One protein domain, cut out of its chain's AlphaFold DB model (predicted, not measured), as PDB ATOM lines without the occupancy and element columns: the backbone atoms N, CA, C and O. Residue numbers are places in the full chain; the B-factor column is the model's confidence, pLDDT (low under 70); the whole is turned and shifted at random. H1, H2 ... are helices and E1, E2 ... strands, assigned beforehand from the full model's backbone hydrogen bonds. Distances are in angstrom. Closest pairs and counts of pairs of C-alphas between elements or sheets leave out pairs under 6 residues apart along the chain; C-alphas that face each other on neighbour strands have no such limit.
ATOM      1  N   PHE A  10     184.790 223.227 228.206       34.72
ATOM      2  CA  PHE A  10     184.393 222.841 226.839       34.72
ATOM      3  C   PHE A  10     185.038 223.672 225.714       34.72
ATOM      4  O   PHE A  10     185.054 223.223 224.565       34.72
ATOM      5  N   LEU A  11     185.571 224.857 226.034       35.53
ATOM      6  CA  LEU A  11     186.253 225.751 225.091       35.53
ATOM      7  C   LEU A  11     187.782 225.732 225.242       35.53
ATOM      8  O   LEU A  11     188.472 226.287 224.393       35.53
ATOM      9  N   ALA A  12     188.313 225.089 226.284       30.62
ATOM     10  CA  ALA A  12     189.737 225.056 226.585       30.62
ATOM     11  C   ALA A  12     190.183 223.622 226.904       30.62
ATOM     12  O   ALA A  12     190.165 223.206 228.056       30.62
ATOM     13  N   PHE A  13     190.605 222.870 225.885       42.09
ATOM     14  CA  PHE A  13     191.357 221.633 226.094       42.09
ATOM     15  C   PHE A  13     192.479 221.492 225.061       42.09
ATOM     16  O   PHE A  13     192.239 221.073 223.934       42.09
ATOM     17  N   ASP A  14     193.691 221.818 225.520       29.61
ATOM     18  CA  ASP A  14     194.948 221.092 225.249       29.61
ATOM     19  C   ASP A  14     195.314 220.186 226.455       29.61
ATOM     20  O   ASP A  14     196.443 219.729 226.603       29.61
ATOM     21  N   TYR A  15     194.367 219.933 227.367       34.34
ATOM     22  CA  TYR A  15     194.564 219.034 228.505       34.34
ATOM     23  C   TYR A  15     194.029 217.645 228.126       34.34
ATOM     24  O   TYR A  15     192.846 217.471 227.831       34.34
ATOM     25  N   GLU A  16     194.920 216.658 228.046       34.25
ATOM     26  CA  GLU A  16     194.540 215.276 227.769       34.25
ATOM     27  C   GLU A  16     193.608 214.792 228.888       34.25
ATOM     28  O   GLU A  16     193.971 214.786 230.064       34.25
ATOM     29  N   LEU A  17     192.379 214.404 228.527       39.97
ATOM     30  CA  LEU A  17     191.507 213.650 229.428       39.97
ATOM     31  C   LEU A  17     192.310 212.454 229.984       39.97
ATOM     32  O   LEU A  17     193.073 211.854 229.214       39.97
ATOM     33  N   PRO A  18     192.141 212.067 231.268       42.56
ATOM     34  CA  PRO A  18     192.771 210.858 231.804       42.56
ATOM     35  C   PRO A  18     192.519 209.707 230.830       42.56
ATOM     36  O   PRO A  18     191.421 209.665 230.267       42.56
ATOM     37  N   PRO A  19     193.510 208.825 230.583       46.06
ATOM     38  CA  PRO A  19     193.624 208.023 229.369       46.06
ATOM     39  C   PRO A  19     192.290 207.381 229.035       46.06
ATOM     40  O   PRO A  19     191.899 206.364 229.612       46.06
ATOM     41  N   VAL A  20     191.586 208.044 228.117       51.16
ATOM     42  CA  VAL A  20     190.291 207.635 227.604       51.16
ATOM     43  C   VAL A  20     190.450 206.171 227.191       51.16
ATOM     44  O   VAL A  20     191.497 205.835 226.618       51.16
ATOM     45  N   PRO A  21     189.496 205.262 227.487       53.97
ATOM     46  CA  PRO A  21     189.624 203.881 227.048       53.97
ATOM     47  C   PRO A  21     189.947 203.928 225.558       53.97
ATOM     48  O   PRO A  21     189.364 204.755 224.856       53.97
ATOM     49  N   LYS A  22     190.878 203.090 225.079       55.94
ATOM     50  CA  LYS A  22     191.463 203.178 223.719       55.94
ATOM     51  C   LYS A  22     190.434 203.359 222.584       55.94
ATOM     52  O   LYS A  22     190.815 203.737 221.481       55.94
ATOM     53  N   LYS A  23     189.144 203.100 222.841       73.25
ATOM     54  CA  LYS A  23     188.017 203.692 222.117       73.25
ATOM     55  C   LYS A  23     186.791 203.845 223.041       73.25
ATOM     56  O   LYS A  23     186.273 202.823 223.484       73.25
ATOM     57  N   ILE A  24     186.295 205.067 223.287       85.50
ATOM     58  CA  ILE A  24     184.907 205.267 223.756       85.50
ATOM     59  C   ILE A  24     183.995 204.824 222.617       85.50
ATOM     60  O   ILE A  24     184.136 205.304 221.494       85.50
ATOM     61  N   LYS A  25     183.097 203.877 222.879       89.06
ATOM     62  CA  LYS A  25     182.159 203.340 221.889       89.06
ATOM     63  C   LYS A  25     180.748 203.834 222.129       89.06
ATOM     64  O   LYS A  25     180.018 203.981 221.157       89.06
ATOM     65  N   LYS A  26     180.353 204.076 223.377       91.31
ATOM     66  CA  LYS A  26     178.982 204.463 223.708       91.31
ATOM     67  C   LYS A  26     178.927 205.530 224.787       91.31
ATOM     68  O   LYS A  26     179.468 205.359 225.879       91.31
ATOM     69  N   ILE A  27     178.218 206.608 224.473       91.94
ATOM     70  CA  ILE A  27     178.061 207.778 225.334       91.94
ATOM     71  C   ILE A  27     176.592 207.943 225.688       91.94
ATOM     72  O   ILE A  27     175.731 207.906 224.807       91.94
ATOM     73  N   LEU A  28     176.312 208.167 226.970       92.50
ATOM     74  CA  LEU A  28     174.991 208.552 227.453       92.50
ATOM     75  C   LEU A  28     175.017 210.007 227.927       92.50
ATOM     76  O   LEU A  28     175.749 210.346 228.850       92.50
ATOM     77  N   TYR A  29     174.183 210.856 227.335       92.25
ATOM     78  CA  TYR A  29     173.897 212.192 227.839       92.25
ATOM     79  C   TYR A  29     172.568 212.187 228.595       92.25
ATOM     80  O   TYR A  29     171.529 211.881 228.014       92.25
ATOM     81  N   ILE A  30     172.582 212.552 229.873       90.94
ATOM     82  CA  ILE A  30     171.392 212.731 230.708       90.94
ATOM     83  C   ILE A  30     171.108 214.230 230.786       90.94
ATOM     84  O   ILE A  30     171.897 215.001 231.327       90.94
ATOM     85  N   HIS A  31     169.983 214.661 230.225       88.44
ATOM     86  CA  HIS A  31     169.613 216.065 230.134       88.44
ATOM     87  C   HIS A  31     168.612 216.471 231.212       88.44
ATOM     88  O   HIS A  31     167.462 216.023 231.211       88.44
ATOM     89  N   THR A  32     169.022 217.416 232.057       81.88
ATOM     90  CA  THR A  32     168.116 218.165 232.939       81.88
ATOM     91  C   THR A  32     168.351 219.681 232.920       81.88
ATOM     92  O   THR A  32     167.665 220.379 233.657       81.88
ATOM     93  N   CYS A  33     169.280 220.187 232.092       71.81
ATOM     94  CA  CYS A  33     169.670 221.603 231.971       71.81
ATOM     95  C   CYS A  33     168.710 222.430 231.074       71.81
ATOM     96  O   CYS A  33     167.744 221.877 230.544       71.81
ATOM     97  N   PRO A  34     168.901 223.757 230.900       72.88
ATOM     98  CA  PRO A  34     168.139 224.506 229.906       72.88
ATOM     99  C   PRO A  34     168.502 224.087 228.471       72.88
ATOM    100  O   PRO A  34     169.613 223.630 228.193       72.88
ATOM    101  N   MET A  35     167.549 224.269 227.554       74.38
ATOM    102  CA  MET A  35     167.586 223.738 226.185       74.38
ATOM    103  C   MET A  35     168.786 224.230 225.364       74.38
ATOM    104  O   MET A  35     169.495 223.414 224.785       74.38
ATOM    105  N   VAL A  36     169.057 225.541 225.371       78.12
ATOM    106  CA  VAL A  36     170.172 226.143 224.611       78.12
ATOM    107  C   VAL A  36     171.505 225.520 225.024       78.12
ATOM    108  O   VAL A  36     172.338 225.190 224.180       78.12
ATOM    109  N   GLN A  37     171.692 225.320 226.328       75.06
ATOM    110  CA  GLN A  37     172.909 224.734 226.856       75.06
ATOM    111  C   GLN A  37     173.040 223.260 226.468       75.06
ATOM    112  O   GLN A  37     174.088 222.825 225.985       75.06
ATOM    113  N   GLY A  38     171.950 222.505 226.623       80.50
ATOM    114  CA  GLY A  38     171.887 221.110 226.209       80.50
ATOM    115  C   GLY A  38     172.233 220.932 224.730       80.50
ATOM    116  O   GLY A  38     173.041 220.072 224.397       80.50
ATOM    117  N   GLU A  39     171.706 221.780 223.843       85.62
ATOM    118  CA  GLU A  39     172.006 221.722 222.408       85.62
ATOM    119  C   GLU A  39     173.495 221.869 222.102       85.62
ATOM    120  O   GLU A  39     174.043 221.108 221.299       85.62
ATOM    121  N   LEU A  40     174.155 222.852 222.719       83.62
ATOM    122  CA  LEU A  40     175.573 223.103 222.485       83.62
ATOM    123  C   LEU A  40     176.429 221.944 223.011       83.62
ATOM    124  O   LEU A  40     177.321 221.485 222.298       83.62
ATOM    125  N   ALA A  41     176.124 221.427 224.207       83.56
ATOM    126  CA  ALA A  41     176.815 220.264 224.764       83.56
ATOM    127  C   ALA A  41     176.670 219.039 223.849       83.56
ATOM    128  O   ALA A  41     177.661 218.392 223.512       83.56
ATOM    129  N   LEU A  42     175.451 218.748 223.385       88.50
ATOM    130  CA  LEU A  42     175.174 217.619 222.496       88.50
ATOM    131  C   LEU A  42     175.899 217.746 221.148       88.50
ATOM    132  O   LEU A  42     176.473 216.766 220.668       88.50
ATOM    133  N   LYS A  43     175.914 218.942 220.540       86.50
ATOM    134  CA  LYS A  43     176.680 219.205 219.308       86.50
ATOM    135  C   LYS A  43     178.169 218.955 219.532       86.50
ATOM    136  O   LYS A  43     178.794 218.230 218.763       86.50
ATOM    137  N   ARG A  44     178.715 219.473 220.632       84.56
ATOM    138  CA  ARG A  44     180.140 219.355 220.934       84.56
ATOM    139  C   ARG A  44     180.572 217.920 221.228       84.56
ATOM    140  O   ARG A  44     181.589 217.475 220.710       84.56
ATOM    141  N   ILE A  45     179.789 217.167 221.997       86.88
ATOM    142  CA  ILE A  45     180.055 215.744 222.267       86.88
ATOM    143  C   ILE A  45     180.072 214.948 220.959       86.88
ATOM    144  O   ILE A  45     180.957 214.126 220.742       86.88
ATOM    145  N   ALA A  46     179.129 215.226 220.060       87.94
ATOM    146  CA  ALA A  46     179.075 214.593 218.752       87.94
ATOM    147  C   ALA A  46     180.303 214.905 217.873       87.94
ATOM    148  O   ALA A  46     180.746 214.043 217.116       87.94
ATOM    149  N   GLU A  47     180.849 216.118 217.951       85.50
ATOM    150  CA  GLU A  47     182.082 216.501 217.248       85.50
ATOM    151  C   GLU A  47     183.321 215.808 217.818       85.50
ATOM    152  O   GLU A  47     184.134 215.294 217.056       85.50
ATOM    153  N   VAL A  48     183.458 215.790 219.147       83.69
ATOM    154  CA  VAL A  48     184.627 215.226 219.843       83.69
ATOM    155  C   VAL A  48     184.667 213.702 219.731       83.69
ATOM    156  O   VAL A  48     185.743 213.114 219.640       83.69
ATOM    157  N   PHE A  49     183.502 213.054 219.695       86.31
ATOM    158  CA  PHE A  49     183.385 211.598 219.648       86.31
ATOM    159  C   PHE A  49     182.667 211.133 218.382       86.31
ATOM    160  O   PHE A  49     181.546 210.613 218.455       86.31
ATOM    161  N   PRO A  50     183.288 211.302 217.199       87.00
ATOM    162  CA  PRO A  50     182.561 211.143 215.959       87.00
ATOM    163  C   PRO A  50     182.110 209.697 215.697       87.00
ATOM    164  O   PRO A  50     181.053 209.470 215.108       87.00
ATOM    165  N   GLU A  51     182.874 208.732 216.204       89.56
ATOM    166  CA  GLU A  51     182.672 207.294 216.000       89.56
ATOM    167  C   GLU A  51     181.857 206.618 217.114       89.56
ATOM    168  O   GLU A  51     181.684 205.397 217.101       89.56
ATOM    169  N   SER A  52     181.395 207.383 218.106       90.44
ATOM    170  CA  SER A  52     180.660 206.849 219.250       90.44
ATOM    171  C   SER A  52     179.168 206.706 218.961       90.44
ATOM    172  O   SER A  52     178.542 207.537 218.305       90.44
ATOM    173  N   GLU A  53     178.565 205.673 219.535       92.00
ATOM    174  CA  GLU A  53     177.125 205.530 219.651       92.00
ATOM    175  C   GLU A  53     176.598 206.511 220.710       92.00
ATOM    176  O   GLU A  53     176.900 206.382 221.897       92.00
ATOM    177  N   LEU A  54     175.798 207.493 220.290       92.12
ATOM    178  CA  LEU A  54     175.317 208.563 221.165       92.12
ATOM    179  C   LEU A  54     173.875 208.308 221.612       92.12
ATOM    180  O   LEU A  54     172.979 208.120 220.786       92.12
ATOM    181  N   HIS A  55     173.645 208.323 222.923       92.00
ATOM    182  CA  HIS A  55     172.337 208.145 223.556       92.00
ATOM    183  C   HIS A  55     171.966 209.401 224.330       92.00
ATOM    184  O   HIS A  55     172.749 209.873 225.146       92.00
ATOM    185  N   LEU A  56     170.773 209.937 224.092       90.81
ATOM    186  CA  LEU A  56     170.246 211.101 224.799       90.81
ATOM    187  C   LEU A  56     169.059 210.668 225.644       90.81
ATOM    188  O   LEU A  56     168.046 210.236 225.106       90.81
ATOM    189  N   LEU A  57     169.167 210.840 226.954       89.06
ATOM    190  CA  LEU A  57     168.073 210.701 227.897       89.06
ATOM    191  C   LEU A  57     167.580 212.087 228.305       89.06
ATOM    192  O   LEU A  57     168.315 212.845 228.934       89.06
ATOM    193  N   LYS A  58     166.345 212.430 227.945       87.56
ATOM    194  CA  LYS A  58     165.769 213.759 228.183       87.56
ATOM    195  C   LYS A  58     164.342 213.678 228.709       87.56
ATOM    196  O   LYS A  58     163.682 212.652 228.582       87.56
ATOM    197  N   ASN A  59     163.853 214.788 229.249       84.50
ATOM    198  CA  ASN A  59     162.441 214.925 229.576       84.50
ATOM    199  C   ASN A  59     161.612 214.855 228.280       84.50
ATOM    200  O   ASN A  59     162.007 215.422 227.254       84.50
ATOM    201  N   GLU A  60     160.469 214.172 228.323       82.12
ATOM    202  CA  GLU A  60     159.555 214.052 227.180       82.12
ATOM    203  C   GLU A  60     159.154 215.408 226.575       82.12
ATOM    204  O   GLU A  60     159.070 215.524 225.355       82.12
ATOM    205  N   ASN A  61     159.043 216.452 227.404       83.06
ATOM    206  CA  ASN A  61     158.650 217.804 226.997       83.06
ATOM    207  C   ASN A  61     159.812 218.675 226.490       83.06
ATOM    208  O   ASN A  61     159.592 219.817 226.094       83.06
ATOM    209  N   THR A  62     161.057 218.192 226.536       83.81
ATOM    210  CA  THR A  62     162.200 218.923 225.971       83.81
ATOM    211  C   THR A  62     162.322 218.611 224.487       83.81
ATOM    212  O   THR A  62     162.534 217.452 224.135       83.81
ATOM    213  N   ASP A  63     162.252 219.620 223.624       83.69
ATOM    214  CA  ASP A  63     162.495 219.469 222.189       83.69
ATOM    215  C   ASP A  63     163.875 220.031 221.817       83.69
ATOM    216  O   ASP A  63     164.198 221.157 222.167       83.69
ATOM    217  N   PHE A  64     164.698 219.234 221.134       77.88
ATOM    218  CA  PHE A  64     166.029 219.629 220.642       77.88
ATOM    219  C   PHE A  64     166.040 219.897 219.129       77.88
ATOM    220  O   PHE A  64     167.098 220.123 218.537       77.88
ATOM    221  N   GLY A  65     164.875 219.823 218.483       72.88
ATOM    222  CA  GLY A  65     164.732 219.937 217.040       72.88
ATOM    223  C   GLY A  65     165.275 218.728 216.266       72.88
ATOM    224  O   GLY A  65     166.108 217.941 216.724       72.88
ATOM    225  N   GLU A  66     164.818 218.588 215.022       68.44
ATOM    226  CA  GLU A  66     165.129 217.433 214.162       68.44
ATOM    227  C   GLU A  66     166.603 217.336 213.732       68.44
ATOM    228  O   GLU A  66     167.070 216.284 213.293       68.44
ATOM    229  N   SER A  67     167.363 218.429 213.821       66.44
ATOM    230  CA  SER A  67     168.771 218.437 213.401       66.44
ATOM    231  C   SER A  67     169.678 217.666 214.368       66.44
ATOM    232  O   SER A  67     170.607 216.987 213.930       66.44
ATOM    233  N   LEU A  68     169.372 217.707 215.668       71.00
ATOM    234  CA  LEU A  68     170.092 216.980 216.714       71.00
ATOM    235  C   LEU A  68     169.680 215.504 216.782       71.00
ATOM    236  O   LEU A  68     170.510 214.647 217.081       71.00
ATOM    237  N   SER A  69     168.435 215.170 216.439       66.19
ATOM    238  CA  SER A  69     167.907 213.806 216.579       66.19
ATOM    239  C   SER A  69     168.524 212.777 215.624       66.19
ATOM    240  O   SER A  69     168.462 211.583 215.899       66.19
ATOM    241  N   LYS A  70     169.176 213.200 214.531       77.75
ATOM    242  CA  LYS A  70     169.746 212.270 213.535       77.75
ATOM    243  C   LYS A  70     170.916 211.438 214.057       77.75
ATOM    244  O   LYS A  70     171.108 210.312 213.604       77.75
ATOM    245  N   ARG A  71     171.708 211.989 214.980       85.75
ATOM    246  CA  ARG A  71     172.898 211.317 215.530       85.75
ATOM    247  C   ARG A  71     172.638 210.642 216.875       85.75
ATOM    248  O   ARG A  71     173.367 209.733 217.261       85.75
ATOM    249  N   TRP A  72     171.617 211.100 217.587       90.00
ATOM    250  CA  TRP A  72     171.344 210.701 218.958       90.00
ATOM    251  C   TRP A  72     170.193 209.702 219.011       90.00
ATOM    252  O   TRP A  72     169.095 209.967 218.530       90.00
ATOM    253  N   LYS A  73     170.417 208.561 219.660       89.62
ATOM    254  CA  LYS A  73     169.335 207.658 220.056       89.62
ATOM    255  C   LYS A  73     168.621 208.272 221.255       89.62
ATOM    256  O   LYS A  73     169.188 208.331 222.344       89.62
ATOM    257  N   ILE A  74     167.410 208.777 221.037       87.44
ATOM    258  CA  ILE A  74     166.654 209.528 222.044       87.44
ATOM    259  C   ILE A  74     165.789 208.589 222.888       87.44
ATOM    260  O   ILE A  74     165.032 207.772 222.364       87.44
ATOM    261  N   PHE A  75     165.871 208.778 224.200       85.00
ATOM    262  CA  PHE A  75     165.047 208.152 225.221       85.00
ATOM    263  C   PHE A  75     164.401 209.254 226.054       85.00
ATOM    264  O   PHE A  75     165.065 210.197 226.487       85.00
ATOM    265  N   ASN A  76     163.095 209.135 226.266       83.56
ATOM    266  CA  ASN A  76     162.338 210.096 227.050       83.56
ATOM    267  C   ASN A  76     162.046 209.519 228.431       83.56
ATOM    268  O   ASN A  76     161.612 208.373 228.525       83.56
ATOM    269  N   PHE A  77     162.237 210.320 229.476       80.06
ATOM    270  CA  PHE A  77     161.668 210.045 230.791       80.06
ATOM    271  C   PHE A  77     160.413 210.908 231.019       80.06
ATOM    272  O   PHE A  77     160.348 212.028 230.488       80.06
ATOM    273  N   PRO A  78     159.429 210.409 231.797       73.50
ATOM    274  CA  PRO A  78     158.190 211.132 232.082       73.50
ATOM    275  C   PRO A  78     158.440 212.494 232.732       73.50
ATOM    276  O   PRO A  78     159.439 212.693 233.427       73.50
ATOM    277  N   SER A  79     157.514 213.431 232.548       65.62
ATOM    278  CA  SER A  79     157.593 214.759 233.158       65.62
ATOM    279  C   SER A  79     157.822 214.715 234.682       65.62
ATOM    280  O   SER A  79     157.218 213.930 235.412       65.62
ATOM    281  N   GLY A  80     158.725 215.572 235.183       67.38
ATOM    282  CA  GLY A  80     159.064 215.670 236.608       67.38
ATOM    283  C   GLY A  80     160.534 215.367 236.916       67.38
ATOM    284  O   GLY A  80     161.422 215.619 236.099       67.38
ATOM    285  N   ARG A  81     160.803 214.885 238.137       65.25
ATOM    286  CA  ARG A  81     162.142 214.437 238.554       65.25
ATOM    287  C   ARG A  81     162.463 213.090 237.906       65.25
ATOM    288  O   ARG A  81     161.558 212.287 237.690       65.25
ATOM    289  N   LEU A  82     163.748 212.833 237.661       72.38
ATOM    290  CA  LEU A  82     164.228 211.512 237.256       72.38
ATOM    291  C   LEU A  82     163.764 210.491 238.304       72.38
ATOM    292  O   LEU A  82     164.141 210.595 239.469       72.38
ATOM    293  N   GLN A  83     162.911 209.555 237.900       68.69
ATOM    294  CA  GLN A  83     162.443 208.470 238.762       68.69
ATOM    295  C   GLN A  83     163.566 207.444 238.973       68.69
ATOM    296  O   GLN A  83     164.556 207.479 238.247       68.69
ATOM    297  N   PRO A  84     163.482 206.526 239.947       66.88
ATOM    298  CA  PRO A  84     164.501 205.486 240.139       66.88
ATOM    299  C   PRO A  84     164.716 204.570 238.917       66.88
ATOM    300  O   PRO A  84     165.801 204.020 238.732       66.88
ATOM    301  N   ASP A  85     163.708 204.434 238.055       66.12
ATOM    302  CA  ASP A  85     163.670 203.592 236.856       66.12
ATOM    303  C   ASP A  85     163.770 204.389 235.541       66.12
ATOM    304  O   ASP A  85     163.470 203.860 234.475       66.12
ATOM    305  N   PHE A  86     164.270 205.629 235.596       71.00
ATOM    306  CA  PHE A  86     164.385 206.579 234.474       71.00
ATOM    307  C   PHE A  86     165.131 206.086 233.217       71.00
ATOM    308  O   PHE A  86     165.163 206.773 232.200       71.00
ATOM    309  N   LEU A  87     165.741 204.903 233.274       69.44
ATOM    310  CA  LEU A  87     166.325 204.210 232.127       69.44
ATOM    311  C   LEU A  87     165.293 203.463 231.276       69.44
ATOM    312  O   LEU A  87     165.655 202.901 230.243       69.44
ATOM    313  N   GLN A  88     164.037 203.413 231.709       65.25
ATOM    314  CA  GLN A  88     162.912 202.895 230.952       65.25
ATOM    315  C   GLN A  88     162.086 204.072 230.423       65.25
ATOM    316  O   GLN A  88     161.678 204.948 231.180       65.25
ATOM    317  N   SER A  89     161.862 204.103 229.110       60.78
ATOM    318  CA  SER A  89     161.014 205.108 228.483       60.78
ATOM    319  C   SER A  89     159.549 204.909 228.867       60.78
ATOM    320  O   SER A  89     159.157 203.819 229.298       60.78
ATOM    321  N   ALA A  90     158.726 205.937 228.651       59.03
ATOM    322  CA  ALA A  90     157.277 205.859 228.850       59.03
ATOM    323  C   ALA A  90     156.625 204.712 228.042       59.03
ATOM    324  O   ALA A  90     155.651 204.108 228.477       59.03
ATOM    325  N   GLU A  91     157.212 204.348 226.898       60.59
ATOM    326  CA  GLU A  91     156.789 203.244 226.025       60.59
ATOM    327  C   GLU A  91     157.434 201.891 226.388       60.59
ATOM    328  O   GLU A  91     157.339 200.925 225.632       60.59
ATOM    329  N   GLY A  92     158.142 201.808 227.519       63.75
ATOM    330  CA  GLY A  92     158.772 200.585 228.017       63.75
ATOM    331  C   GLY A  92     160.123 200.236 227.383       63.75
ATOM    332  O   GLY A  92     160.680 199.176 227.685       63.75
ATOM    333  N   ARG A  93     160.695 201.103 226.535       66.44
ATOM    334  CA  ARG A  93     162.029 200.872 225.955       66.44
ATOM    335  C   ARG A  93     163.093 201.134 227.006       66.44
ATOM    336  O   ARG A  93     163.168 202.227 227.551       66.44
ATOM    337  N   LYS A  94     163.955 200.157 227.263       70.31
ATOM    338  CA  LYS A  94     165.073 200.331 228.194       70.31
ATOM    339  C   LYS A  94     166.309 200.821 227.456       70.31
ATOM    340  O   LYS A  94     166.675 200.260 226.421       70.31
ATOM    341  N   ILE A  95     166.986 201.819 228.014       71.56
ATOM    342  CA  ILE A  95     168.375 202.099 227.663       71.56
ATOM    343  C   ILE A  95     169.164 200.851 228.039       71.56
ATOM    344  O   ILE A  95     169.221 200.463 229.207       71.56
ATOM    345  N   ALA A  96     169.765 200.205 227.044       70.00
ATOM    346  CA  ALA A  96     170.721 199.145 227.309       70.00
ATOM    347  C   ALA A  96     171.902 199.768 228.061       70.00
ATOM    348  O   ALA A  96     172.705 200.478 227.463       70.00
ATOM    349  N   THR A  97     171.995 199.531 229.366       71.38
ATOM    350  CA  THR A  97     173.093 200.043 230.199       71.38
ATOM    351  C   THR A  97     174.391 199.275 230.003       71.38
ATOM    352  O   THR A  97     175.455 199.767 230.365       71.38
ATOM    353  N   ALA A  98     174.317 198.089 229.396       68.88
ATOM    354  CA  ALA A  98     175.492 197.352 228.974       68.88
ATOM    355  C   ALA A  98     176.337 198.206 228.015       68.88
ATOM    356  O   ALA A  98     175.817 198.800 227.056       68.88
ATOM    357  N   ASN A  99     177.644 198.213 228.278       79.81
ATOM    358  CA  ASN A  99     178.678 198.843 227.459       79.81
ATOM    359  C   ASN A  99     178.545 200.366 227.310       79.81
ATOM    360  O   ASN A  99     178.932 200.881 226.269       79.81
ATOM    361  N   ILE A 100     177.952 201.088 228.270       88.69
ATOM    362  CA  ILE A 100     178.138 202.548 228.331       88.69
ATOM    363  C   ILE A 100     179.570 202.798 228.805       88.69
ATOM    364  O   ILE A 100     179.968 202.236 229.820       88.69
ATOM    365  N   ASP A 101     180.319 203.629 228.081       87.31
ATOM    366  CA  ASP A 101     181.721 203.922 228.398       87.31
ATOM    367  C   ASP A 101     181.901 205.296 229.054       87.31
ATOM    368  O   ASP A 101     182.847 205.493 229.807       87.31
ATOM    369  N   LEU A 102     181.018 206.255 228.750       89.44
ATOM    370  CA  LEU A 102     181.102 207.636 229.232       89.44
ATOM    371  C   LEU A 102     179.702 208.221 229.433       89.44
ATOM    372  O   LEU A 102     178.815 208.052 228.590       89.44
ATOM    373  N   ILE A 103     179.515 208.939 230.539       91.62
ATOM    374  CA  ILE A 103     178.279 209.656 230.850       91.62
ATOM    375  C   ILE A 103     178.546 211.160 230.891       91.62
ATOM    376  O   ILE A 103     179.482 211.630 231.532       91.62
ATOM    377  N   PHE A 104     177.669 211.924 230.251       91.88
ATOM    378  CA  PHE A 104     177.526 213.353 230.488       91.88
ATOM    379  C   PHE A 104     176.197 213.598 231.189       91.88
ATOM    380  O   PHE A 104     175.166 213.081 230.763       91.88
ATOM    381  N   PHE A 105     176.197 214.392 232.251       91.19
ATOM    382  CA  PHE A 105     174.995 214.721 232.998       91.19
ATOM    383  C   PHE A 105     174.826 216.233 233.112       91.19
ATOM    384  O   PHE A 105     175.485 216.880 233.919       91.19
ATOM    385  N   GLY A 106     173.938 216.800 232.296       89.12
ATOM    386  CA  GLY A 106     173.601 218.219 232.353       89.12
ATOM    387  C   GLY A 106     172.587 218.518 233.453       89.12
ATOM    388  O   GLY A 106     171.486 217.960 233.427       89.12
ATOM    389  N   VAL A 107     172.918 219.429 234.368       85.50
ATOM    390  CA  VAL A 107     172.062 219.896 235.469       85.50
ATOM    391  C   VAL A 107     171.650 221.353 235.274       85.50
ATOM    392  O   VAL A 107     172.444 222.187 234.850       85.50
ATOM    393  N   ASN A 108     170.393 221.685 235.584       81.25
ATOM    394  CA  ASN A 108     169.898 223.071 235.555       81.25
ATOM    395  C   ASN A 108     170.171 223.819 236.868       81.25
ATOM    396  O   ASN A 108     169.307 224.526 237.384       81.25
ATOM    397  N   ASP A 109     171.340 223.609 237.455       78.19
ATOM    398  CA  ASP A 109     171.735 224.227 238.716       78.19
ATOM    399  C   ASP A 109     173.129 224.838 238.534       78.19
ATOM    400  O   ASP A 109     173.913 224.344 237.727       78.19
ATOM    401  N   ASP A 110     173.423 225.931 239.241       76.19
ATOM    402  CA  ASP A 110     174.790 226.452 239.370       76.19
ATOM    403  C   ASP A 110     175.451 225.732 240.548       76.19
ATOM    404  O   ASP A 110     174.915 225.742 241.662       76.19
ATOM    405  N   ILE A 111     176.575 225.064 240.290       76.19
ATOM    406  CA  ILE A 111     177.301 224.282 241.304       76.19
ATOM    407  C   ILE A 111     178.309 225.166 242.053       76.19
ATOM    408  O   ILE A 111     178.780 224.800 243.134       76.19
ATOM    409  N   ARG A 112     178.648 226.351 241.521       69.19
ATOM    410  CA  ARG A 112     179.681 227.221 242.094       69.19
ATOM    411  C   ARG A 112     179.300 227.663 243.499       69.19
ATOM    412  O   ARG A 112     178.365 228.423 243.706       69.19
ATOM    413  N   LEU A 113     180.109 227.264 244.479       57.06
ATOM    414  CA  LEU A 113     179.824 227.445 245.908       57.06
ATOM    415  C   LEU A 113     179.664 228.913 246.359       57.06
ATOM    416  O   LEU A 113     179.165 229.147 247.458       57.06
ATOM    417  N   ASN A 114     180.050 229.880 245.519       56.94
ATOM    418  CA  ASN A 114     180.107 231.305 245.851       56.94
ATOM    419  C   ASN A 114     179.137 232.193 245.035       56.94
ATOM    420  O   ASN A 114     179.204 233.414 245.172       56.94
ATOM    421  N   SER A 115     178.244 231.633 244.206       52.34
ATOM    422  CA  SER A 115     177.300 232.432 243.402       52.34
ATOM    423  C   SER A 115     175.919 232.577 244.069       52.34
ATOM    424  O   SER A 115     175.386 231.602 244.612       52.34
ATOM    425  N   PRO A 116     175.264 233.754 243.990       47.88
ATOM    426  CA  PRO A 116     173.862 233.907 244.377       47.88
ATOM    427  C   PRO A 116     172.959 232.964 243.567       47.88
ATOM    428  O   PRO A 116     172.898 233.041 242.341       47.88
ATOM    429  N   GLY A 117     172.257 232.061 244.254       51.69
ATOM    430  CA  GLY A 117     171.390 231.053 243.628       51.69
ATOM    431  C   GLY A 117     172.070 229.722 243.292       51.69
ATOM    432  O   GLY A 117     171.399 228.834 242.770       51.69
ATOM    433  N   ALA A 118     173.356 229.552 243.612       57.97
ATOM    434  CA  ALA A 118     174.013 228.258 243.494       57.97
ATOM    435  C   ALA A 118     173.512 227.259 244.539       57.97
ATOM    436  O   ALA A 118     173.315 227.584 245.716       57.97
ATOM    437  N   MET A 119     173.334 226.011 244.113       63.12
ATOM    438  CA  MET A 119     173.073 224.920 245.036       63.12
ATOM    439  C   MET A 119     174.399 224.443 245.623       63.12
ATOM    440  O   MET A 119     175.335 224.105 244.906       63.12
ATOM    441  N   LYS A 120     174.466 224.343 246.955       71.31
ATOM    442  CA  LYS A 120     175.588 223.662 247.614       71.31
ATOM    443  C   LYS A 120     175.686 222.232 247.082       71.31
ATOM    444  O   LYS A 120     174.655 221.581 246.910       71.31
ATOM    445  N   ALA A 121     176.908 221.721 246.936       71.06
ATOM    446  CA  ALA A 121     177.192 220.355 246.482       71.06
ATOM    447  C   ALA A 121     176.302 219.287 247.160       71.06
ATOM    448  O   ALA A 121     175.739 218.425 246.492       71.06
ATOM    449  N   VAL A 122     176.050 219.432 248.472       72.31
ATOM    450  CA  VAL A 122     175.109 218.604 249.257       72.31
ATOM    451  C   VAL A 122     173.720 218.522 248.622       72.31
ATOM    452  O   VAL A 122     173.166 217.436 248.469       72.31
ATOM    453  N   GLY A 123     173.145 219.673 248.276       79.31
ATOM    454  CA  GLY A 123     171.791 219.758 247.742       79.31
ATOM    455  C   GLY A 123     171.701 219.156 246.344       79.31
ATOM    456  O   GLY A 123     170.714 218.498 246.031       79.31
ATOM    457  N   ILE A 124     172.742 219.332 245.525       79.81
ATOM    458  CA  ILE A 124     172.829 218.717 244.193       79.81
ATOM    459  C   ILE A 124     172.923 217.200 244.326       79.81
ATOM    460  O   ILE A 124     172.150 216.482 243.692       79.81
ATOM    461  N   ALA A 125     173.796 216.715 245.215       80.25
ATOM    462  CA  ALA A 125     173.930 215.292 245.478       80.25
ATOM    463  C   ALA A 125     172.593 214.689 245.927       80.25
ATOM    464  O   ALA A 125     172.206 213.632 245.445       80.25
ATOM    465  N   GLN A 126     171.866 215.341 246.838       81.75
ATOM    466  CA  GLN A 126     170.553 214.869 247.292       81.75
ATOM    467  C   GLN A 126     169.511 214.870 246.165       81.75
ATOM    468  O   GLN A 126     168.765 213.904 246.015       81.75
ATOM    469  N   ARG A 127     169.467 215.935 245.359       83.00
ATOM    470  CA  ARG A 127     168.499 216.090 244.265       83.00
ATOM    471  C   ARG A 127     168.665 215.037 243.174       83.00
ATOM    472  O   ARG A 127     167.661 214.585 242.630       83.00
ATOM    473  N   TYR A 128     169.905 214.665 242.871       84.56
ATOM    474  CA  TYR A 128     170.246 213.741 241.790       84.56
ATOM    475  C   TYR A 128     170.809 212.407 242.301       84.56
ATOM    476  O   TYR A 128     171.551 211.733 241.590       84.56
ATOM    477  N   ASN A 129     170.446 212.005 243.526       84.44
ATOM    478  CA  ASN A 129     170.953 210.785 244.159       84.44
ATOM    479  C   ASN A 129     170.738 209.535 243.295       84.44
ATOM    480  O   ASN A 129     171.640 208.726 243.155       84.44
ATOM    481  N   ASN A 130     169.576 209.405 242.658       83.56
ATOM    482  CA  ASN A 130     169.270 208.280 241.775       83.56
ATOM    483  C   ASN A 130     170.181 208.210 240.534       83.56
ATOM    484  O   ASN A 130     170.478 207.120 240.047       83.56
ATOM    485  N   VAL A 131     170.631 209.359 240.018       87.06
ATOM    486  CA  VAL A 131     171.585 209.419 238.901       87.06
ATOM    487  C   VAL A 131     172.974 209.017 239.381       87.06
ATOM    488  O   VAL A 131     173.629 208.207 238.731       87.06
ATOM    489  N   LEU A 132     173.397 209.528 240.539       86.44
ATOM    490  CA  LEU A 132     174.682 209.183 241.154       86.44
ATOM    491  C   LEU A 132     174.757 207.691 241.516       86.44
ATOM    492  O   LEU A 132     175.735 207.029 241.182       86.44
ATOM    493  N   GLU A 133     173.691 207.124 242.085       83.38
ATOM    494  CA  GLU A 133     173.571 205.686 242.354       83.38
ATOM    495  C   GLU A 133     173.643 204.849 241.072       83.38
ATOM    496  O   GLU A 133     174.280 203.793 241.057       83.38
ATOM    497  N   LEU A 134     173.022 205.311 239.977       83.94
ATOM    498  CA  LEU A 134     173.162 204.656 238.680       83.94
ATOM    499  C   LEU A 134     174.622 204.667 238.219       83.94
ATOM    500  O   LEU A 134     175.145 203.614 237.862       83.94
ATOM    501  N   ILE A 135     175.252 205.842 238.203       87.06
ATOM    502  CA  ILE A 135     176.644 206.028 237.776       87.06
ATOM    503  C   ILE A 135     177.569 205.092 238.566       87.06
ATOM    504  O   ILE A 135     178.389 204.386 237.973       87.06
ATOM    505  N   TYR A 136     177.382 205.033 239.886       83.50
ATOM    506  CA  TYR A 136     178.126 204.151 240.778       83.50
ATOM    507  C   TYR A 136     177.894 202.671 240.449       83.50
ATOM    508  O   TYR A 136     178.848 201.926 240.239       83.50
ATOM    509  N   ARG A 137     176.633 202.240 240.302       82.69
ATOM    510  CA  ARG A 137     176.281 200.853 239.947       82.69
ATOM    511  C   ARG A 137     176.854 200.417 238.598       82.69
ATOM    512  O   ARG A 137     177.136 199.237 238.414       82.69
ATOM    513  N   LEU A 138     176.991 201.342 237.649       82.38
ATOM    514  CA  LEU A 138     177.602 201.067 236.348       82.38
ATOM    515  C   LEU A 138     179.137 201.040 236.394       82.38
ATOM    516  O   LEU A 138     179.750 200.680 235.395       82.38
ATOM    517  N   GLY A 139     179.765 201.417 237.515       81.00
ATOM    518  CA  GLY A 139     181.220 201.557 237.600       81.00
ATOM    519  C   GLY A 139     181.761 202.696 236.727       81.00
ATOM    520  O   GLY A 139     182.917 202.660 236.310       81.00
ATOM    521  N   LEU A 140     180.926 203.697 236.427       85.88
ATOM    522  CA  LEU A 140     181.247 204.824 235.538       85.88
ATOM    523  C   LEU A 140     181.484 206.122 236.307       85.88
ATOM    524  O   LEU A 140     181.403 207.208 235.743       85.88
ATOM    525  N   TYR A 141     181.765 206.016 237.600       82.56
ATOM    526  CA  TYR A 141     181.927 207.161 238.488       82.56
ATOM    527  C   TYR A 141     183.049 208.103 238.033       82.56
ATOM    528  O   TYR A 141     182.838 209.308 237.916       82.56
ATOM    529  N   ASP A 142     184.179 207.530 237.626       78.25
ATOM    530  CA  ASP A 142     185.318 208.270 237.063       78.25
ATOM    531  C   ASP A 142     185.140 208.588 235.569       78.25
ATOM    532  O   ASP A 142     185.888 209.369 234.990       78.25
ATOM    533  N   TRP A 143     184.121 207.997 234.946       84.56
ATOM    534  CA  TRP A 143     183.744 208.183 233.543       84.56
ATOM    535  C   TRP A 143     182.444 208.966 233.415       84.56
ATOM    536  O   TRP A 143     181.629 208.711 232.525       84.56
ATOM    537  N   THR A 144     182.221 209.900 234.336       88.62
ATOM    538  CA  THR A 144     181.063 210.780 234.295       88.62
ATOM    539  C   THR A 144     181.480 212.230 234.444       88.62
ATOM    540  O   THR A 144     182.126 212.604 235.420       88.62
ATOM    541  N   CYS A 145     181.028 213.055 233.508       89.06
ATOM    542  CA  CYS A 145     181.148 214.503 233.568       89.06
ATOM    543  C   CYS A 145     179.781 215.116 233.878       89.06
ATOM    544  O   CYS A 145     178.799 214.849 233.186       89.06
ATOM    545  N   ILE A 146     179.715 215.965 234.894       86.88
ATOM    546  CA  ILE A 146     178.519 216.708 235.284       86.88
ATOM    547  C   ILE A 146     178.677 218.139 234.788       86.88
ATOM    548  O   ILE A 146     179.674 218.790 235.081       86.88
ATOM    549  N   LEU A 147     177.707 218.605 234.010       85.62
ATOM    550  CA  LEU A 147     177.715 219.911 233.365       85.62
ATOM    551  C   LEU A 147     176.679 220.791 234.031       85.62
ATOM    552  O   LEU A 147     175.500 220.443 234.049       85.62
ATOM    553  N   ASP A 148     177.105 221.916 234.578       82.25
ATOM    554  CA  ASP A 148     176.184 222.868 235.182       82.25
ATOM    555  C   ASP A 148     175.530 223.791 234.138       82.25
ATOM    556  O   ASP A 148     175.817 223.715 232.938       82.25
ATOM    557  N   ARG A 149     174.637 224.685 234.583       78.75
ATOM    558  CA  ARG A 149     173.933 225.616 233.675       78.75
ATOM    559  C   ARG A 149     174.863 226.615 232.955       78.75
ATOM    560  O   ARG A 149     174.419 227.308 232.041       78.75
ATOM    561  N   GLU A 150     176.121 226.699 233.383       77.00
ATOM    562  CA  GLU A 150     177.168 227.618 232.931       77.00
ATOM    563  C   GLU A 150     178.290 226.867 232.186       77.00
ATOM    564  O   GLU A 150     179.341 227.444 231.920       77.00
ATOM    565  N   PHE A 151     178.080 225.587 231.839       75.12
ATOM    566  CA  PHE A 151     179.061 224.691 231.203       75.12
ATOM    567  C   PHE A 151     180.335 224.425 232.011       75.12
ATOM    568  O   PHE A 151     181.350 223.983 231.460       75.12
ATOM    569  N   CYS A 152     180.295 224.635 233.323       77.75
ATOM    570  CA  CYS A 152     181.351 224.157 234.194       77.75
ATOM    571  C   CYS A 152     181.250 222.633 234.331       77.75
ATOM    572  O   CYS A 152     180.159 222.072 234.459       77.75
ATOM    573  N   ILE A 153     182.409 221.972 234.265       78.44
ATOM    574  CA  ILE A 153     182.530 220.518 234.362       78.44
ATOM    575  C   ILE A 153     182.900 220.157 235.792       78.44
ATOM    576  O   ILE A 153     183.845 220.702 236.359       78.44
ATOM    577  N   TYR A 154     182.163 219.201 236.335       81.00
ATOM    578  CA  TYR A 154     182.381 218.612 237.643       81.00
ATOM    579  C   TYR A 154     182.380 217.095 237.534       81.00
ATOM    580  O   TYR A 154     181.808 216.520 236.607       81.00
ATOM    581  N   TYR A 155     182.965 216.440 238.523       82.44
ATOM    582  CA  TYR A 155     182.930 214.990 238.657       82.44
ATOM    583  C   TYR A 155     182.057 214.582 239.846       82.44
ATOM    584  O   TYR A 155     181.955 215.339 240.817       82.44
ATOM    585  N   PRO A 156     181.450 213.381 239.820       83.75
ATOM    586  CA  PRO A 156     180.612 212.894 240.913       83.75
ATOM    587  C   PRO A 156     181.241 213.050 242.311       83.75
ATOM    588  O   PRO A 156     180.588 213.606 243.198       83.75
ATOM    589  N   HIS A 157     182.529 212.708 242.489       75.81
ATOM    590  CA  HIS A 157     183.222 212.830 243.788       75.81
ATOM    591  C   HIS A 157     183.259 214.269 244.319       75.81
ATOM    592  O   HIS A 157     183.221 214.487 245.528       75.81
ATOM    593  N   GLN A 158     183.300 215.267 243.433       75.44
ATOM    594  CA  GLN A 158     183.343 216.682 243.811       75.44
ATOM    595  C   GLN A 158     181.984 217.180 244.315       75.44
ATOM    596  O   GLN A 158     181.919 218.111 245.118       75.44
ATOM    597  N   ILE A 159     180.894 216.551 243.873       74.44
ATOM    598  CA  ILE A 159     179.532 216.887 244.299       74.44
ATOM    599  C   ILE A 159     179.167 216.119 245.573       74.44
ATOM    600  O   ILE A 159     178.607 216.682 246.519       74.44
ATOM    601  N   GLU A 160     179.537 214.841 245.649       67.69
ATOM    602  CA  GLU A 160     179.325 214.014 246.842       67.69
ATOM    603  C   GLU A 160     180.204 214.419 248.024       67.69
ATOM    604  O   GLU A 160     179.844 214.158 249.172       67.69
ATOM    605  N   PHE A 161     181.247 215.211 247.766       56.94
ATOM    606  CA  PHE A 161     181.969 216.015 248.748       56.94
ATOM    607  C   PHE A 161     181.009 216.728 249.736       56.94
ATOM    608  O   PHE A 161     181.346 216.998 250.878       56.94
ATOM    609  N   GLY A 162     179.751 217.009 249.406       52.25
ATOM    610  CA  GLY A 162     178.809 217.527 250.403       52.25
ATOM    611  C   GLY A 162     178.457 216.586 251.579       52.25
ATOM    612  O   GLY A 162     178.141 217.076 252.663       52.25
TER     613      GLY A 162
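This is residues 10 to 162 of the 269 residues of an uncharacterized protein of Nitrospinae bacterium CG11_big_fil_rev_8_21_14_0_20_56_8 (UniProt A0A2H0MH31). A twisted sheet of five parallel strands has the longest helix, H1, packed along one of its faces, while the shorter H4 and H5 only graze the sheet near strands E4 and E5, and H3 packs on H5, away from the sheet. Small H2 sits next to H1, and residues 12 to 17 stick out from the body. The 153 printed residues hold, along the chain, E1 H1 E2 H2 E3 E4 H3 H4 E5 H5, a mixed class with under half of the residues in named elements; the sheet order is E3 E2 E1 E4 E5. The whole is compact, with a radius of gyration of the C-alphas of 14.8 A and spans of 39 by 38 by 30 A.

Begin at inner strand E1, residues 26 to 31. Beside it runs E2, residues 53 to 59, parallel at 16 degrees, with N 29 and O 55 at 2.8 A. E3, residues 72 to 77, is an edge strand parallel to E2, with N 75 and O 56 at 2.8 A. E4, residues 102 to 106, is parallel to E1, with N 30 and O 104 at 2.8 A. The other edge strand is E5, residues 144 to 147, parallel to E4, with N 145 and O 103 at 2.9 A. H1, residues 35 to 48, is on the sheet at a height of 9.1 A, making two layers, a helix on one face of a sheet; it runs along the strands, at 9 degrees to E1 on the local plane. H1, with residues 39 to 43 alone, only just touches H2, residues 65 to 69, with 3 pairs of C-alphas within 8 A; the closest are those of Lys 43 and Leu 68, 7.4 A apart. H3, residues 121 to 127, touches H5, residues 156 to 160, the closest C-alphas being those of Ala 121 and Ile 159, 4.7 A apart. H4, residues 129 to 137, is close to H3 but not clearly touching, about perpendicular at 85 degrees; their closest C-alphas, of Ala 125 and Leu 132, are 7.5 A apart. Three strand-helix-strand units, parallel neighbour strands joined through helices, have right-handed crossovers: E1, H1, E2; E2, H2, E3; and E4, H3 H4, E5. Every O i to N i+4 pair is within hydrogen-bond range in H1, H3, H4 and H5; H2 has 0 of 1, and 1 of 2 O i to N i+3 pairs.

Find C-alpha 26 at (178.982, 204.463, 223.708), where E1 begins; it runs 16.2 A. H1 and E2 each span 20.1 A, E3 15.3 A, E4 13.3 A and H4 12.0 A. H5 ends at C-alpha 160, (179.325, 214.014, 246.842).

The farthest C-alphas, of Asp 14 and Glu 91, are 42.1 A apart. The printed part has no cut; the links E3 to E4 and E4 to H3 are long. Mean pLDDT of the printed part is 75.4, and 41 residues are under 70, among them 10 to 22, 87 to 93 and 112 to 119.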